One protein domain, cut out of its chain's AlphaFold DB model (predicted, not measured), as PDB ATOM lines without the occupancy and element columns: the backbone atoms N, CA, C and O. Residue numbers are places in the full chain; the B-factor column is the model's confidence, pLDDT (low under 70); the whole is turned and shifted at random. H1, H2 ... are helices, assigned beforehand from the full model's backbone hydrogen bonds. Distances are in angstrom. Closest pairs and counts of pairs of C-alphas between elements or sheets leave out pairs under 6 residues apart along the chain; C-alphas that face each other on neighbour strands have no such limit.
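AT A GLANCE: This is residues 4 to 111 of the 264 residues of an uncharacterized protein of Methylorubrum extorquens (strain CM4 / NCIMB 13688) (UniProt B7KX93). A compact group of helices in which H3 lies between H6 and residues 15 to 22 of H1, crossing both, while H2 folds back on residues 14 to 22 of H1 as a hairpin, and the long H4 packs by its first part alone, residues 60 to 67 on H2 and residues 60 to 65 on H6. Residues 4 to 10 and 79 to 84 stick out. The printed part has 108 residues with named helices H1 to H6, all helix and compact, radius of gyration of the C-alphas 13.8 A, spans 40 by 35 by 28 A.

HOW THE PARTS SIT: H1, residues 4 to 24, and H2, residues 27 to 36, form a hairpin, C-alphas of Gly 21 and Phe 30 closest at 4.3 A. H3, residues 42 to 53, touches H6, residues 100 to 110, C-alphas of Phe 47 and Gly 106 closest at 5.7 A. In these four every O i to N i+4 pair is within hydrogen-bond range.

IN THESE COORDINATES: H4, residues 60 to 80, is 30.4 A long; H5 is residues 92 to 95. H1 begins at C-alpha 4, (163.520, 124.261, 194.836); H6 ends at C-alpha 110, (133.124, 128.099, 189.033).

THE WHOLE: The printed part has no cut; the H4 to H5 link is long. Residues 72 to 93, among others, have pLDDT under 70.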
ATOM      1  N   SER A   4     164.645 123.892 193.966       71.06
ATOM      2  CA  SER A   4     163.520 124.261 194.836       71.06
ATOM      3  C   SER A   4     162.923 125.638 194.525       71.06
ATOM      4  O   SER A   4     161.723 125.814 194.693       71.06
ATOM      5  N   VAL A   5     163.735 126.612 194.101       73.25
ATOM      6  CA  VAL A   5     163.251 127.967 193.768       73.25
ATOM      7  C   VAL A   5     162.501 127.941 192.435       73.25
ATOM      8  O   VAL A   5     161.476 128.602 192.287       73.25
ATOM      9  N   ASP A   6     162.979 127.119 191.501       83.31
ATOM     10  CA  ASP A   6     162.376 126.923 190.181       83.31
ATOM     11  C   ASP A   6     161.004 126.226 190.278       83.31
ATOM     12  O   ASP A   6     160.026 126.641 189.655       83.31
ATOM     13  N   GLU A   7     160.881 125.233 191.164       87.25
ATOM     14  CA  GLU A   7     159.623 124.522 191.412       87.25
ATOM     15  C   GLU A   7     158.562 125.402 192.097       87.25
ATOM     16  O   GLU A   7     157.397 125.400 191.694       87.25
ATOM     17  N   THR A   8     158.935 126.203 193.102       89.88
ATOM     18  CA  THR A   8     157.997 127.146 193.741       89.88
ATOM     19  C   THR A   8     157.489 128.187 192.746       89.88
ATOM     20  O   THR A   8     156.287 128.459 192.698       89.88
ATOM     21  N   PHE A   9     158.382 128.740 191.924       91.69
ATOM     22  CA  PHE A   9     158.013 129.709 190.896       91.69
ATOM     23  C   PHE A   9     157.057 129.098 189.863       91.69
ATOM     24  O   PHE A   9     156.023 129.686 189.539       91.69
ATOM     25  N   ARG A  10     157.333 127.868 189.415       92.00
ATOM     26  CA  ARG A  10     156.453 127.120 188.512       92.00
ATOM     27  C   ARG A  10     155.047 126.923 189.086       92.00
ATOM     28  O   ARG A  10     154.070 127.129 188.368       92.00
ATOM     29  N   ARG A  11     154.917 126.543 190.360       93.88
ATOM     30  CA  ARG A  11     153.604 126.361 191.014       93.88
ATOM     31  C   ARG A  11     152.811 127.658 191.079       93.88
ATOM     32  O   ARG A  11     151.632 127.675 190.733       93.88
ATOM     33  N   GLN A  12     153.477 128.755 191.439       94.56
ATOM     34  CA  GLN A  12     152.856 130.078 191.460       94.56
ATOM     35  C   GLN A  12     152.349 130.487 190.076       94.56
ATOM     36  O   GLN A  12     151.231 130.986 189.969       94.56
ATOM     37  N   LEU A  13     153.124 130.231 189.016       95.38
ATOM     38  CA  LEU A  13     152.686 130.479 187.641       95.38
ATOM     39  C   LEU A  13     151.438 129.671 187.281       95.38
ATOM     40  O   LEU A  13     150.489 130.242 186.756       95.38
ATOM     41  N   LEU A  14     151.391 128.380 187.619       95.25
ATOM     42  CA  LEU A  14     150.228 127.529 187.337       95.25
ATOM     43  C   LEU A  14     148.966 127.998 188.073       95.25
ATOM     44  O   LEU A  14     147.885 128.044 187.486       95.25
ATOM     45  N   VAL A  15     149.101 128.403 189.336       96.38
ATOM     46  CA  VAL A  15     147.996 128.971 190.118       96.38
ATOM     47  C   VAL A  15     147.536 130.314 189.529       96.38
ATOM     48  O   VAL A  15     146.336 130.581 189.437       96.38
ATOM     49  N   MET A  16     148.464 131.156 189.068       96.81
ATOM     50  CA  MET A  16     148.131 132.413 188.393       96.81
ATOM     51  C   MET A  16     147.508 132.198 187.010       96.81
ATOM     52  O   MET A  16     146.623 132.960 186.621       96.81
ATOM     53  N   ASP A  17     147.920 131.170 186.272       96.94
ATOM     54  CA  ASP A  17     147.327 130.790 184.989       96.94
ATOM     55  C   ASP A  17     145.897 130.286 185.163       96.94
ATOM     56  O   ASP A  17     145.016 130.668 184.388       96.94
ATOM     57  N   PHE A  18     145.658 129.495 186.211       97.06
ATOM     58  CA  PHE A  18     144.320 129.078 186.619       97.06
ATOM     59  C   PHE A  18     143.443 130.300 186.905       97.06
ATOM     60  O   PHE A  18     142.387 130.453 186.291       97.06
ATOM     61  N   LEU A  19     143.911 131.205 187.771       97.44
ATOM     62  CA  LEU A  19     143.182 132.415 188.155       97.44
ATOM     63  C   LEU A  19     142.911 133.329 186.953       97.44
ATOM     64  O   LEU A  19     141.785 133.768 186.733       97.44
ATOM     65  N   THR A  20     143.931 133.587 186.136       96.69
ATOM     66  CA  THR A  20     143.803 134.464 184.967       96.69
ATOM     67  C   THR A  20     142.861 133.855 183.938       96.69
ATOM     68  O   THR A  20     142.026 134.565 183.381       96.69
ATOM     69  N   GLY A  21     142.949 132.544 183.694       96.69
ATOM     70  CA  GLY A  21     142.003 131.822 182.846       96.69
ATOM     71  C   GLY A  21     140.570 131.928 183.372       96.69
ATOM     72  O   GLY A  21     139.667 132.251 182.601       96.69
ATOM     73  N   ALA A  22     140.387 131.747 184.684       94.94
ATOM     74  CA  ALA A  22     139.097 131.862 185.356       94.94
ATOM     75  C   ALA A  22     138.479 133.263 185.203       94.94
ATOM     76  O   ALA A  22     137.320 133.374 184.814       94.94
ATOM     77  N   ILE A  23     139.245 134.330 185.448       95.50
ATOM     78  CA  ILE A  23     138.743 135.718 185.430       95.50
ATOM     79  C   ILE A  23     138.551 136.249 184.004       95.50
ATOM     80  O   ILE A  23     137.584 136.954 183.735       95.50
ATOM     81  N   SER A  24     139.459 135.926 183.079       95.88
ATOM     82  CA  SER A  24     139.415 136.458 181.704       95.88
ATOM     83  C   SER A  24     138.486 135.688 180.764       95.88
ATOM     84  O   SER A  24     138.227 136.143 179.652       95.88
ATOM     85  N   GLY A  25     138.010 134.505 181.164       95.06
ATOM     86  CA  GLY A  25     137.284 133.611 180.262       95.06
ATOM     87  C   GLY A  25     138.183 132.819 179.310       95.06
ATOM     88  O   GLY A  25     137.689 132.252 178.338       95.06
ATOM     89  N   GLY A  26     139.495 132.769 179.561       97.19
ATOM     90  CA  GLY A  26     140.464 132.031 178.752       97.19
ATOM     91  C   GLY A  26     140.394 130.516 178.968       97.19
ATOM     92  O   GLY A  26     141.208 129.962 179.705       97.19
ATOM     93  N   GLU A  27     139.465 129.835 178.294       96.62
ATOM     94  CA  GLU A  27     139.186 128.397 178.474       96.62
ATOM     95  C   GLU A  27     140.407 127.491 178.263       96.62
ATOM     96  O   GLU A  27     140.626 126.558 179.034       96.62
ATOM     97  N   ALA A  28     141.220 127.751 177.233       95.56
ATOM     98  CA  ALA A  28     142.412 126.950 176.944       95.56
ATOM     99  C   ALA A  28     143.450 127.056 178.073       95.56
ATOM    100  O   ALA A  28     143.976 126.041 178.532       95.56
ATOM    101  N   ARG A  29     143.686 128.280 178.564       95.94
ATOM    102  CA  ARG A  29     144.602 128.557 179.679       95.94
ATOM    103  C   ARG A  29     144.089 127.939 180.976       95.94
ATOM    104  O   ARG A  29     144.839 127.241 181.648       95.94
ATOM    105  N   PHE A  30     142.802 128.125 181.275       96.31
ATOM    106  CA  PHE A  30     142.152 127.529 182.441       96.31
ATOM    107  C   PHE A  30     142.255 126.000 182.427       96.31
ATOM    108  O   PHE A  30     142.675 125.404 183.412       96.31
ATOM    109  N   ASN A  31     141.940 125.357 181.299       93.44
ATOM    110  CA  ASN A  31     142.026 123.903 181.150       93.44
ATOM    111  C   ASN A  31     143.450 123.370 181.333       93.44
ATOM    112  O   ASN A  31     143.637 122.354 182.005       93.44
ATOM    113  N   ALA A  32     144.436 124.027 180.719       92.81
ATOM    114  CA  ALA A  32     145.834 123.634 180.835       92.81
ATOM    115  C   ALA A  32     146.321 123.755 182.287       92.81
ATOM    116  O   ALA A  32     146.926 122.817 182.805       92.81
ATOM    117  N   ALA A  33     145.990 124.863 182.957       94.38
ATOM    118  CA  ALA A  33     146.343 125.092 184.351       94.38
ATOM    119  C   ALA A  33     145.644 124.102 185.292       94.38
ATOM    120  O   ALA A  33     146.319 123.454 186.082       94.38
ATOM    121  N   PHE A  34     144.326 123.902 185.149       92.62
ATOM    122  CA  PHE A  34     143.545 122.940 185.938       92.62
ATOM    123  C   PHE A  34     144.165 121.541 185.885       92.62
ATOM    124  O   PHE A  34     144.362 120.901 186.912       92.62
ATOM    125  N   ALA A  35     144.517 121.070 184.685       88.81
ATOM    126  CA  ALA A  35     145.126 119.757 184.502       88.81
ATOM    127  C   ALA A  35     146.558 119.663 185.061       88.81
ATOM    128  O   ALA A  35     147.059 118.554 185.247       88.81
ATOM    129  N   ALA A  36     147.229 120.793 185.290       90.38
ATOM    130  CA  ALA A  36     148.598 120.872 185.786       90.38
ATOM    131  C   ALA A  36     148.698 121.059 187.313       90.38
ATOM    132  O   ALA A  36     149.803 120.942 187.848       90.38
ATOM    133  N   LEU A  37     147.583 121.292 188.020       90.69
ATOM    134  CA  LEU A  37     147.513 121.355 189.487       90.69
ATOM    135  C   LEU A  37     147.688 119.956 190.106       90.69
ATOM    136  O   LEU A  37     146.720 119.309 190.493       90.69
ATOM    137  N   LYS A  38     148.937 119.472 190.140       86.06
ATOM    138  CA  LYS A  38     149.288 118.081 190.482       86.06
ATOM    139  C   LYS A  38     150.094 117.902 191.775       86.06
ATOM    140  O   LYS A  38     150.900 116.978 191.868       86.06
ATOM    141  N   TRP A  39     149.931 118.797 192.746       88.06
ATOM    142  CA  TRP A  39     150.601 118.708 194.049       88.06
ATOM    143  C   TRP A  39     149.602 118.847 195.196       88.06
ATOM    144  O   TRP A  39     148.530 119.424 195.023       88.06
ATOM    145  N   ALA A  40     149.972 118.348 196.376       84.56
ATOM    146  CA  ALA A  40     149.129 118.444 197.562       84.56
ATOM    147  C   ALA A  40     148.858 119.913 197.921       84.56
ATOM    148  O   ALA A  40     149.798 120.695 198.088       84.56
ATOM    149  N   GLY A  41     147.581 120.277 198.052       88.19
ATOM    150  CA  GLY A  41     147.149 121.643 198.344       88.19
ATOM    151  C   GLY A  41     147.071 122.573 197.128       88.19
ATOM    152  O   GLY A  41     146.717 123.738 197.301       88.19
ATOM    153  N   ALA A  42     147.345 122.094 195.910       91.38
ATOM    154  CA  ALA A  42     147.282 122.906 194.692       91.38
ATOM    155  C   ALA A  42     145.903 123.544 194.478       91.38
ATOM    156  O   ALA A  42     145.804 124.723 194.133       91.38
ATOM    157  N   PHE A  43     144.827 122.782 194.706       90.75
ATOM    158  CA  PHE A  43     143.468 123.308 194.574       90.75
ATOM    159  C   PHE A  43     143.116 124.270 195.700       90.75
ATOM    160  O   PHE A  43     142.410 125.240 195.441       90.75
ATOM    161  N   ARG A  44     143.643 124.058 196.912       92.56
ATOM    162  CA  ARG A  44     143.486 125.013 198.015       92.56
ATOM    163  C   ARG A  44     144.101 126.360 197.652       92.56
ATOM    164  O   ARG A  44     143.397 127.359 197.680       92.56
ATOM    165  N   GLU A  45     145.362 126.377 197.221       94.88
ATOM    166  CA  GLU A  45     146.056 127.606 196.803       94.88
ATOM    167  C   GLU A  45     145.318 128.327 195.659       94.88
ATOM    168  O   GLU A  45     145.164 129.552 195.666       94.88
ATOM    169  N   ALA A  46     144.837 127.570 194.667       95.75
ATOM    170  CA  ALA A  46     144.079 128.116 193.546       95.75
ATOM    171  C   ALA A  46     142.721 128.695 193.979       95.75
ATOM    172  O   ALA A  46     142.346 129.781 193.530       95.75
ATOM    173  N   PHE A  47     141.998 128.001 194.863       91.25
ATOM    174  CA  PHE A  47     140.703 128.443 195.375       91.25
ATOM    175  C   PHE A  47     140.848 129.641 196.314       91.25
ATOM    176  O   PHE A  47     140.054 130.566 196.202       91.25
ATOM    177  N   GLU A  48     141.870 129.692 197.173       94.81
ATOM    178  CA  GLU A  48     142.142 130.844 198.049       94.81
ATOM    179  C   GLU A  48     142.309 132.128 197.233       94.81
ATOM    180  O   GLU A  48     141.723 133.164 197.552       94.81
ATOM    181  N   LYS A  49     143.070 132.063 196.132       95.56
ATOM    182  CA  LYS A  49     143.223 133.208 195.229       95.56
ATOM    183  C   LYS A  49     141.957 133.529 194.448       95.56
ATOM    184  O   LYS A  49     141.658 134.697 194.232       95.56
ATOM    185  N   LEU A  50     141.230 132.515 193.989       92.19
ATOM    186  CA  LEU A  50     140.003 132.744 193.235       92.19
ATOM    187  C   LEU A  50     138.921 133.388 194.109       92.19
ATOM    188  O   LEU A  50     138.291 134.357 193.692       92.19
ATOM    189  N   VAL A  51     138.736 132.873 195.323       83.69
ATOM    190  CA  VAL A  51     137.760 133.377 196.293       83.69
ATOM    191  C   VAL A  51     138.153 134.763 196.794       83.69
ATOM    192  O   VAL A  51     137.274 135.609 196.910       83.69
ATOM    193  N   SER A  52     139.445 135.049 197.000       90.19
ATOM    194  CA  SER A  52     139.880 136.402 197.385       90.19
ATOM    195  C   SER A  52     139.632 137.453 196.302       90.19
ATOM    196  O   SER A  52     139.375 138.608 196.626       90.19
ATOM    197  N   VAL A  53     139.660 137.063 195.021       91.56
ATOM    198  CA  VAL A  53     139.238 137.935 193.912       91.56
ATOM    199  C   VAL A  53     137.710 138.025 193.810       91.56
ATOM    200  O   VAL A  53     137.187 139.054 193.392       91.56
ATOM    201  N   GLY A  54     136.987 136.960 194.168       83.25
ATOM    202  CA  GLY A  54     135.522 136.945 194.216       83.25
ATOM    203  C   GLY A  54     134.837 136.951 192.845       83.25
ATOM    204  O   GLY A  54     133.644 137.233 192.758       83.25
ATOM    205  N   ALA A  55     135.564 136.648 191.765       81.88
ATOM    206  CA  ALA A  55     135.030 136.698 190.408       81.88
ATOM    207  C   ALA A  55     135.566 135.574 189.513       81.88
ATOM    208  O   ALA A  55     136.743 135.218 189.550       81.88
ATOM    209  N   ALA A  56     134.692 135.060 188.647       86.81
ATOM    210  CA  ALA A  56     135.035 134.163 187.553       86.81
ATOM    211  C   ALA A  56     134.162 134.486 186.337       86.81
ATOM    212  O   ALA A  56     132.977 134.801 186.463       86.81
ATOM    213  N   HIS A  57     134.742 134.396 185.146       92.56
ATOM    214  CA  HIS A  57     134.033 134.657 183.905       92.56
ATOM    215  C   HIS A  57     132.987 133.555 183.640       92.56
ATOM    216  O   HIS A  57     133.337 132.372 183.682       92.56
ATOM    217  N   PRO A  58     131.732 133.886 183.266       83.50
ATOM    218  CA  PRO A  58     130.663 132.897 183.088       83.50
ATOM    219  C   PRO A  58     130.999 131.742 182.131       83.50
ATOM    220  O   PRO A  58     130.611 130.605 182.379       83.50
ATOM    221  N   ARG A  59     131.782 132.005 181.071       89.56
ATOM    222  CA  ARG A  59     132.247 130.978 180.110       89.56
ATOM    223  C   ARG A  59     133.071 129.848 180.733       89.56
ATOM    224  O   ARG A  59     133.071 128.741 180.211       89.56
ATOM    225  N   ILE A  60     133.748 130.095 181.852       92.12
ATOM    226  CA  ILE A  60     134.578 129.077 182.511       92.12
ATOM    227  C   ILE A  60     133.725 128.055 183.254       92.12
ATOM    228  O   ILE A  60     134.142 126.914 183.431       92.12
ATOM    229  N   ARG A  61     132.500 128.418 183.629       83.56
ATOM    230  CA  ARG A  61     131.624 127.564 184.423       83.56
ATOM    231  C   ARG A  61     131.320 126.194 183.798       83.56
ATOM    232  O   ARG A  61     131.546 125.172 184.452       83.56
ATOM    233  N   PRO A  62     130.853 126.104 182.535       81.56
ATOM    234  CA  PRO A  62     130.656 124.807 181.885       81.56
ATOM    235  C   PRO A  62     131.968 124.026 181.717       81.56
ATOM    236  O   PRO A  62     131.959 122.802 181.854       81.56
ATOM    237  N   VAL A  63     133.089 124.718 181.481       90.12
ATOM    238  CA  VAL A  63     134.422 124.107 181.347       90.12
ATOM    239  C   VAL A  63     134.862 123.458 182.658       90.12
ATOM    240  O   VAL A  63     135.285 122.301 182.664       90.12
ATOM    241  N   PHE A  64     134.715 124.170 183.775       86.75
ATOM    242  CA  PHE A  64     135.003 123.647 185.104       86.75
ATOM    243  C   PHE A  64     134.120 122.442 185.438       86.75
ATOM    244  O   PHE A  64     134.656 121.408 185.832       86.75
ATOM    245  N   ARG A  65     132.797 122.526 185.221       81.56
ATOM    246  CA  ARG A  65     131.871 121.405 185.475       81.56
ATOM    247  C   ARG A  65     132.304 120.135 184.746       81.56
ATOM    248  O   ARG A  65     132.343 119.064 185.347       81.56
ATOM    249  N   GLU A  66     132.630 120.251 183.460       81.06
ATOM    250  CA  GLU A  66     133.061 119.110 182.650       81.06
ATOM    251  C   GLU A  66     134.392 118.532 183.149       81.06
ATOM    252  O   GLU A  66     134.531 117.317 183.293       81.06
ATOM    253  N   ARG A  67     135.365 119.390 183.479       83.75
ATOM    254  CA  ARG A  67     136.654 118.948 184.029       83.75
ATOM    255  C   ARG A  67     136.511 118.265 185.374       83.75
ATOM    256  O   ARG A  67     137.108 117.211 185.577       83.75
ATOM    257  N   TRP A  68     135.697 118.823 186.259       79.00
ATOM    258  CA  TRP A  68     135.445 118.236 187.562       79.00
ATOM    259  C   TRP A  68     134.730 116.886 187.438       79.00
ATOM    260  O   TRP A  68     135.158 115.919 188.065       79.00
ATOM    261  N   ARG A  69     133.718 116.772 186.563       75.12
ATOM    262  CA  ARG A  69     133.042 115.496 186.267       75.12
ATOM    263  C   ARG A  69     134.018 114.441 185.742       75.12
ATOM    264  O   ARG A  69     133.983 113.313 186.225       75.12
ATOM    265  N   ARG A  70     134.900 114.791 184.796       77.44
ATOM    266  CA  ARG A  70     135.928 113.868 184.277       77.44
ATOM    267  C   ARG A  70     136.901 113.436 185.356       77.44
ATOM    268  O   ARG A  70     137.136 112.245 185.497       77.44
ATOM    269  N   MET A  71     137.390 114.379 186.158       76.31
ATOM    270  CA  MET A  71     138.262 114.074 187.288       76.31
ATOM    271  C   MET A  71     137.577 113.091 188.250       76.31
ATOM    272  O   MET A  71     138.189 112.090 188.612       76.31
ATOM    273  N   LYS A  72     136.291 113.290 188.589       67.94
ATOM    274  CA  LYS A  72     135.521 112.330 189.404       67.94
ATOM    275  C   LYS A  72     135.405 110.961 188.730       67.94
ATOM    276  O   LYS A  72     135.701 109.956 189.362       67.94
ATOM    277  N   ALA A  73     135.022 110.908 187.456       68.12
ATOM    278  CA  ALA A  73     134.858 109.653 186.719       68.12
ATOM    279  C   ALA A  73     136.173 108.860 186.606       68.12
ATOM    280  O   ALA A  73     136.191 107.659 186.856       68.12
ATOM    281  N   GLU A  74     137.285 109.534 186.304       69.19
ATOM    282  CA  GLU A  74     138.630 108.941 186.288       69.19
ATOM    283  C   GLU A  74     139.037 108.401 187.665       69.19
ATOM    284  O   GLU A  74     139.728 107.385 187.755       69.19
ATOM    285  N   SER A  75     138.583 109.052 188.737       63.53
ATOM    286  CA  SER A  75     138.823 108.616 190.112       63.53
ATOM    287  C   SER A  75     138.017 107.368 190.465       63.53
ATOM    288  O   SER A  75     138.579 106.407 190.988       63.53
ATOM    289  N   TYR A  76     136.723 107.347 190.131       56.28
ATOM    290  CA  TYR A  76     135.829 106.220 190.410       56.28
ATOM    291  C   TYR A  76     136.171 104.974 189.579       56.28
ATOM    292  O   TYR A  76     136.318 103.893 190.143       56.28
ATOM    293  N   ALA A  77     136.413 105.113 188.270       59.31
ATOM    294  CA  ALA A  77     136.735 103.984 187.385       59.31
ATOM    295  C   ALA A  77     138.024 103.236 187.791       59.31
ATOM    296  O   ALA A  77     138.206 102.048 187.515       59.31
ATOM    297  N   ARG A  78     138.953 103.923 188.465       56.41
ATOM    298  CA  ARG A  78     140.193 103.317 188.972       56.41
ATOM    299  C   ARG A  78     140.006 102.593 190.305       56.41
ATOM    300  O   ARG A  78     140.713 101.619 190.546       56.41
ATOM    301  N   LEU A  79     139.044 103.024 191.129       54.75
ATOM    302  CA  LEU A  79     138.633 102.304 192.341       54.75
ATOM    303  C   LEU A  79     137.954 100.972 191.987       54.75
ATOM    304  O   LEU A  79     138.243  99.958 192.614       54.75
ATOM    305  N   GLU A  80     137.120 100.954 190.944       52.00
ATOM    306  CA  GLU A  80     136.414  99.747 190.477       52.00
ATOM    307  C   GLU A  80     137.343  98.684 189.869       52.00
ATOM    308  O   GLU A  80     137.066  97.491 189.949       52.00
ATOM    309  N   THR A  81     138.470  99.093 189.285       53.47
ATOM    310  CA  THR A  81     139.413  98.178 188.613       53.47
ATOM    311  C   THR A  81     140.467  97.579 189.549       53.47
ATOM    312  O   THR A  81     141.322  96.818 189.096       53.47
ATOM    313  N   GLY A  82     140.444  97.914 190.847       48.56
ATOM    314  CA  GLY A  82     141.414  97.417 191.834       48.56
ATOM    315  C   GLY A  82     142.863  97.833 191.550       48.56
ATOM    316  O   GLY A  82     143.794  97.340 192.195       48.56
ATOM    317  N   ALA A  83     143.077  98.732 190.585       49.06
ATOM    318  CA  ALA A  83     144.383  99.277 190.282       49.06
ATOM    319  C   ALA A  83     144.867 100.078 191.493       49.06
ATOM    320  O   ALA A  83     144.126 100.888 192.053       49.06
ATOM    321  N   LYS A  84     146.128  99.872 191.893       46.25
ATOM    322  CA  LYS A  84     146.794 100.723 192.885       46.25
ATOM    323  C   LYS A  84     146.634 102.159 192.391       46.25
ATOM    324  O   LYS A  84     147.188 102.501 191.344       46.25
ATOM    325  N   ALA A  85     145.835 102.962 193.097       43.81
ATOM    326  CA  ALA A  85     145.722 104.379 192.795       43.81
ATOM    327  C   ALA A  85     147.153 104.932 192.659       43.81
ATOM    328  O   ALA A  85     148.021 104.528 193.450       43.81
ATOM    329  N   PRO A  86     147.457 105.801 191.675       43.56
ATOM    330  CA  PRO A  86     148.683 106.581 191.783       43.56
ATOM    331  C   PRO A  86     148.713 107.212 193.186       43.56
ATOM    332  O   PRO A  86     147.636 107.447 193.752       43.56
ATOM    333  N   PRO A  87     149.901 107.430 193.783       44.19
ATOM    334  CA  PRO A  87     149.985 108.067 195.092       44.19
ATOM    335  C   PRO A  87     149.075 109.308 195.106       44.19
ATOM    336  O   PRO A  87     148.935 109.986 194.080       44.19
ATOM    337  N   PRO A  88     148.312 109.501 196.188       43.84
ATOM    338  CA  PRO A  88     147.023 110.165 196.126       43.84
ATOM    339  C   PRO A  88     147.194 111.681 196.212       43.84
ATOM    340  O   PRO A  88     146.839 112.287 197.218       43.84
ATOM    341  N   ASP A  89     147.779 112.300 195.196       48.41
ATOM    342  CA  ASP A  89     148.487 113.554 195.460       48.41
ATOM    343  C   ASP A  89     147.739 114.837 195.084       48.41
ATOM    344  O   ASP A  89     148.301 115.908 195.277       48.41
ATOM    345  N   TRP A  90     146.513 114.794 194.550       53.91
ATOM    346  CA  TRP A  90     145.787 116.028 194.193       53.91
ATOM    347  C   TRP A  90     144.340 115.740 193.780       53.91
ATOM    348  O   TRP A  90     144.045 115.361 192.650       53.91
ATOM    349  N   HIS A  91     143.413 115.929 194.713       67.00
ATOM    350  CA  HIS A  91     141.981 115.923 194.435       67.00
ATOM    351  C   HIS A  91     141.381 117.171 195.041       67.00
ATOM    352  O   HIS A  91     141.591 117.421 196.223       67.00
ATOM    353  N   LEU A  92     140.580 117.895 194.263       69.88
ATOM    354  CA  LEU A  92     139.865 119.084 194.726       69.88
ATOM    355  C   LEU A  92     139.157 118.847 196.074       69.88
ATOM    356  O   LEU A  92     139.291 119.651 196.986       69.88
ATOM    357  N   GLU A  93     138.478 117.708 196.235       65.62
ATOM    358  CA  GLU A  93     137.764 117.350 197.472       65.62
ATOM    359  C   GLU A  93     138.700 117.031 198.647       65.62
ATOM    360  O   GLU A  93     138.343 117.279 199.793       65.62
ATOM    361  N   ARG A  94     139.903 116.513 198.377       70.75
ATOM    362  CA  ARG A  94     140.903 116.197 199.404       70.75
ATOM    363  C   ARG A  94     141.689 117.434 199.824       70.75
ATOM    364  O   ARG A  94     141.864 117.656 201.011       70.75
ATOM    365  N   ASP A  95     142.122 118.252 198.868       80.00
ATOM    366  CA  ASP A  95     142.814 119.520 199.134       80.00
ATOM    367  C   ASP A  95     141.933 120.492 199.936       80.00
ATOM    368  O   ASP A  95     142.445 121.371 200.629       80.00
ATOM    369  N   LEU A  96     140.611 120.330 199.842       73.00
ATOM    370  CA  LEU A  96     139.621 121.188 200.482       73.00
ATOM    371  C   LEU A  96     138.821 120.482 201.591       73.00
ATOM    372  O   LEU A  96     137.869 121.077 202.095       73.00
ATOM    373  N   CYS A  97     139.182 119.256 201.999       69.69
ATOM    374  CA  CYS A  97     138.401 118.494 202.987       69.69
ATOM    375  C   CYS A  97     138.290 119.224 204.334       69.69
ATOM    376  O   CYS A  97     137.216 119.264 204.930       69.69
ATOM    377  N   ASP A  98     139.375 119.881 204.749       70.00
ATOM    378  CA  ASP A  98     139.449 120.662 205.988       70.00
ATOM    379  C   ASP A  98     139.037 122.135 205.780       70.00
ATOM    380  O   ASP A  98     139.039 122.936 206.714       70.00
ATOM    381  N   HIS A  99     138.653 122.505 204.553       68.69
ATOM    382  CA  HIS A  99     138.287 123.867 204.154       68.69
ATOM    383  C   HIS A  99     136.913 123.909 203.446       68.69
ATOM    384  O   HIS A  99     136.806 124.375 202.308       68.69
ATOM    385  N   PRO A 100     135.823 123.465 204.103       51.72
ATOM    386  CA  PRO A 100     134.504 123.339 203.472       51.72
ATOM    387  C   PRO A 100     133.912 124.676 202.998       51.72
ATOM    388  O   PRO A 100     133.182 124.708 202.010       51.72
ATOM    389  N   HIS A 101     134.249 125.787 203.664       57.44
ATOM    390  CA  HIS A 101     133.860 127.136 203.242       57.44
ATOM    391  C   HIS A 101     134.524 127.517 201.912       57.44
ATOM    392  O   HIS A 101     133.856 127.967 200.987       57.44
ATOM    393  N   LEU A 102     135.825 127.242 201.787       70.56
ATOM    394  CA  LEU A 102     136.608 127.544 200.596       70.56
ATOM    395  C   LEU A 102     136.124 126.729 199.393       70.56
ATOM    396  O   LEU A 102     135.997 127.265 198.293       70.56
ATOM    397  N   LEU A 103     135.800 125.451 199.617       71.00
ATOM    398  CA  LEU A 103     135.153 124.608 198.617       71.00
ATOM    399  C   LEU A 103     133.831 125.221 198.152       71.00
ATOM    400  O   LEU A 103     133.640 125.409 196.954       71.00
ATOM    401  N   ALA A 104     132.936 125.555 199.082       53.03
ATOM    402  CA  ALA A 104     131.632 126.112 198.747       53.03
ATOM    403  C   ALA A 104     131.753 127.417 197.944       53.03
ATOM    404  O   ALA A 104     131.113 127.557 196.903       53.03
ATOM    405  N   ASP A 105     132.602 128.347 198.379       66.69
ATOM    406  CA  ASP A 105     132.746 129.651 197.730       66.69
ATOM    407  C   ASP A 105     133.436 129.554 196.365       66.69
ATOM    408  O   ASP A 105     132.984 130.172 195.400       66.69
ATOM    409  N   GLY A 106     134.452 128.700 196.219       72.75
ATOM    410  CA  GLY A 106     135.054 128.441 194.911       72.75
ATOM    411  C   GLY A 106     134.083 127.766 193.935       72.75
ATOM    412  O   GLY A 106     134.046 128.119 192.754       72.75
ATOM    413  N   LEU A 107     133.234 126.851 194.418       70.44
ATOM    414  CA  LEU A 107     132.190 126.232 193.598       70.44
ATOM    415  C   LEU A 107     131.116 127.233 193.170       70.44
ATOM    416  O   LEU A 107     130.695 127.177 192.020       70.44
ATOM    417  N   LYS A 108     130.711 128.185 194.021       65.12
ATOM    418  CA  LYS A 108     129.785 129.264 193.617       65.12
ATOM    419  C   LYS A 108     130.333 130.088 192.449       65.12
ATOM    420  O   LYS A 108     129.575 130.506 191.575       65.12
ATOM    421  N   LEU A 109     131.646 130.318 192.419       71.44
ATOM    422  CA  LEU A 109     132.296 131.060 191.339       71.44
ATOM    423  C   LEU A 109     132.378 130.231 190.047       71.44
ATOM    424  O   LEU A 109     132.089 130.749 188.962       71.44
ATOM    425  N   LEU A 110     132.751 128.953 190.164       75.44
ATOM    426  CA  LEU A 110     133.124 128.099 189.033       75.44
ATOM    427  C   LEU A 110     132.029 127.158 188.523       75.44
ATOM    428  O   LEU A 110     132.172 126.628 187.427       75.44
ATOM    429  N   MET A 111     130.951 126.908 189.258       73.00
ATOM    430  CA  MET A 111     129.865 126.057 188.770       73.00
ATOM    431  C   MET A 111     128.909 126.845 187.877       73.00
ATOM    432  O   MET A 111     128.700 128.039 188.104       73.00
TER     433      MET A 111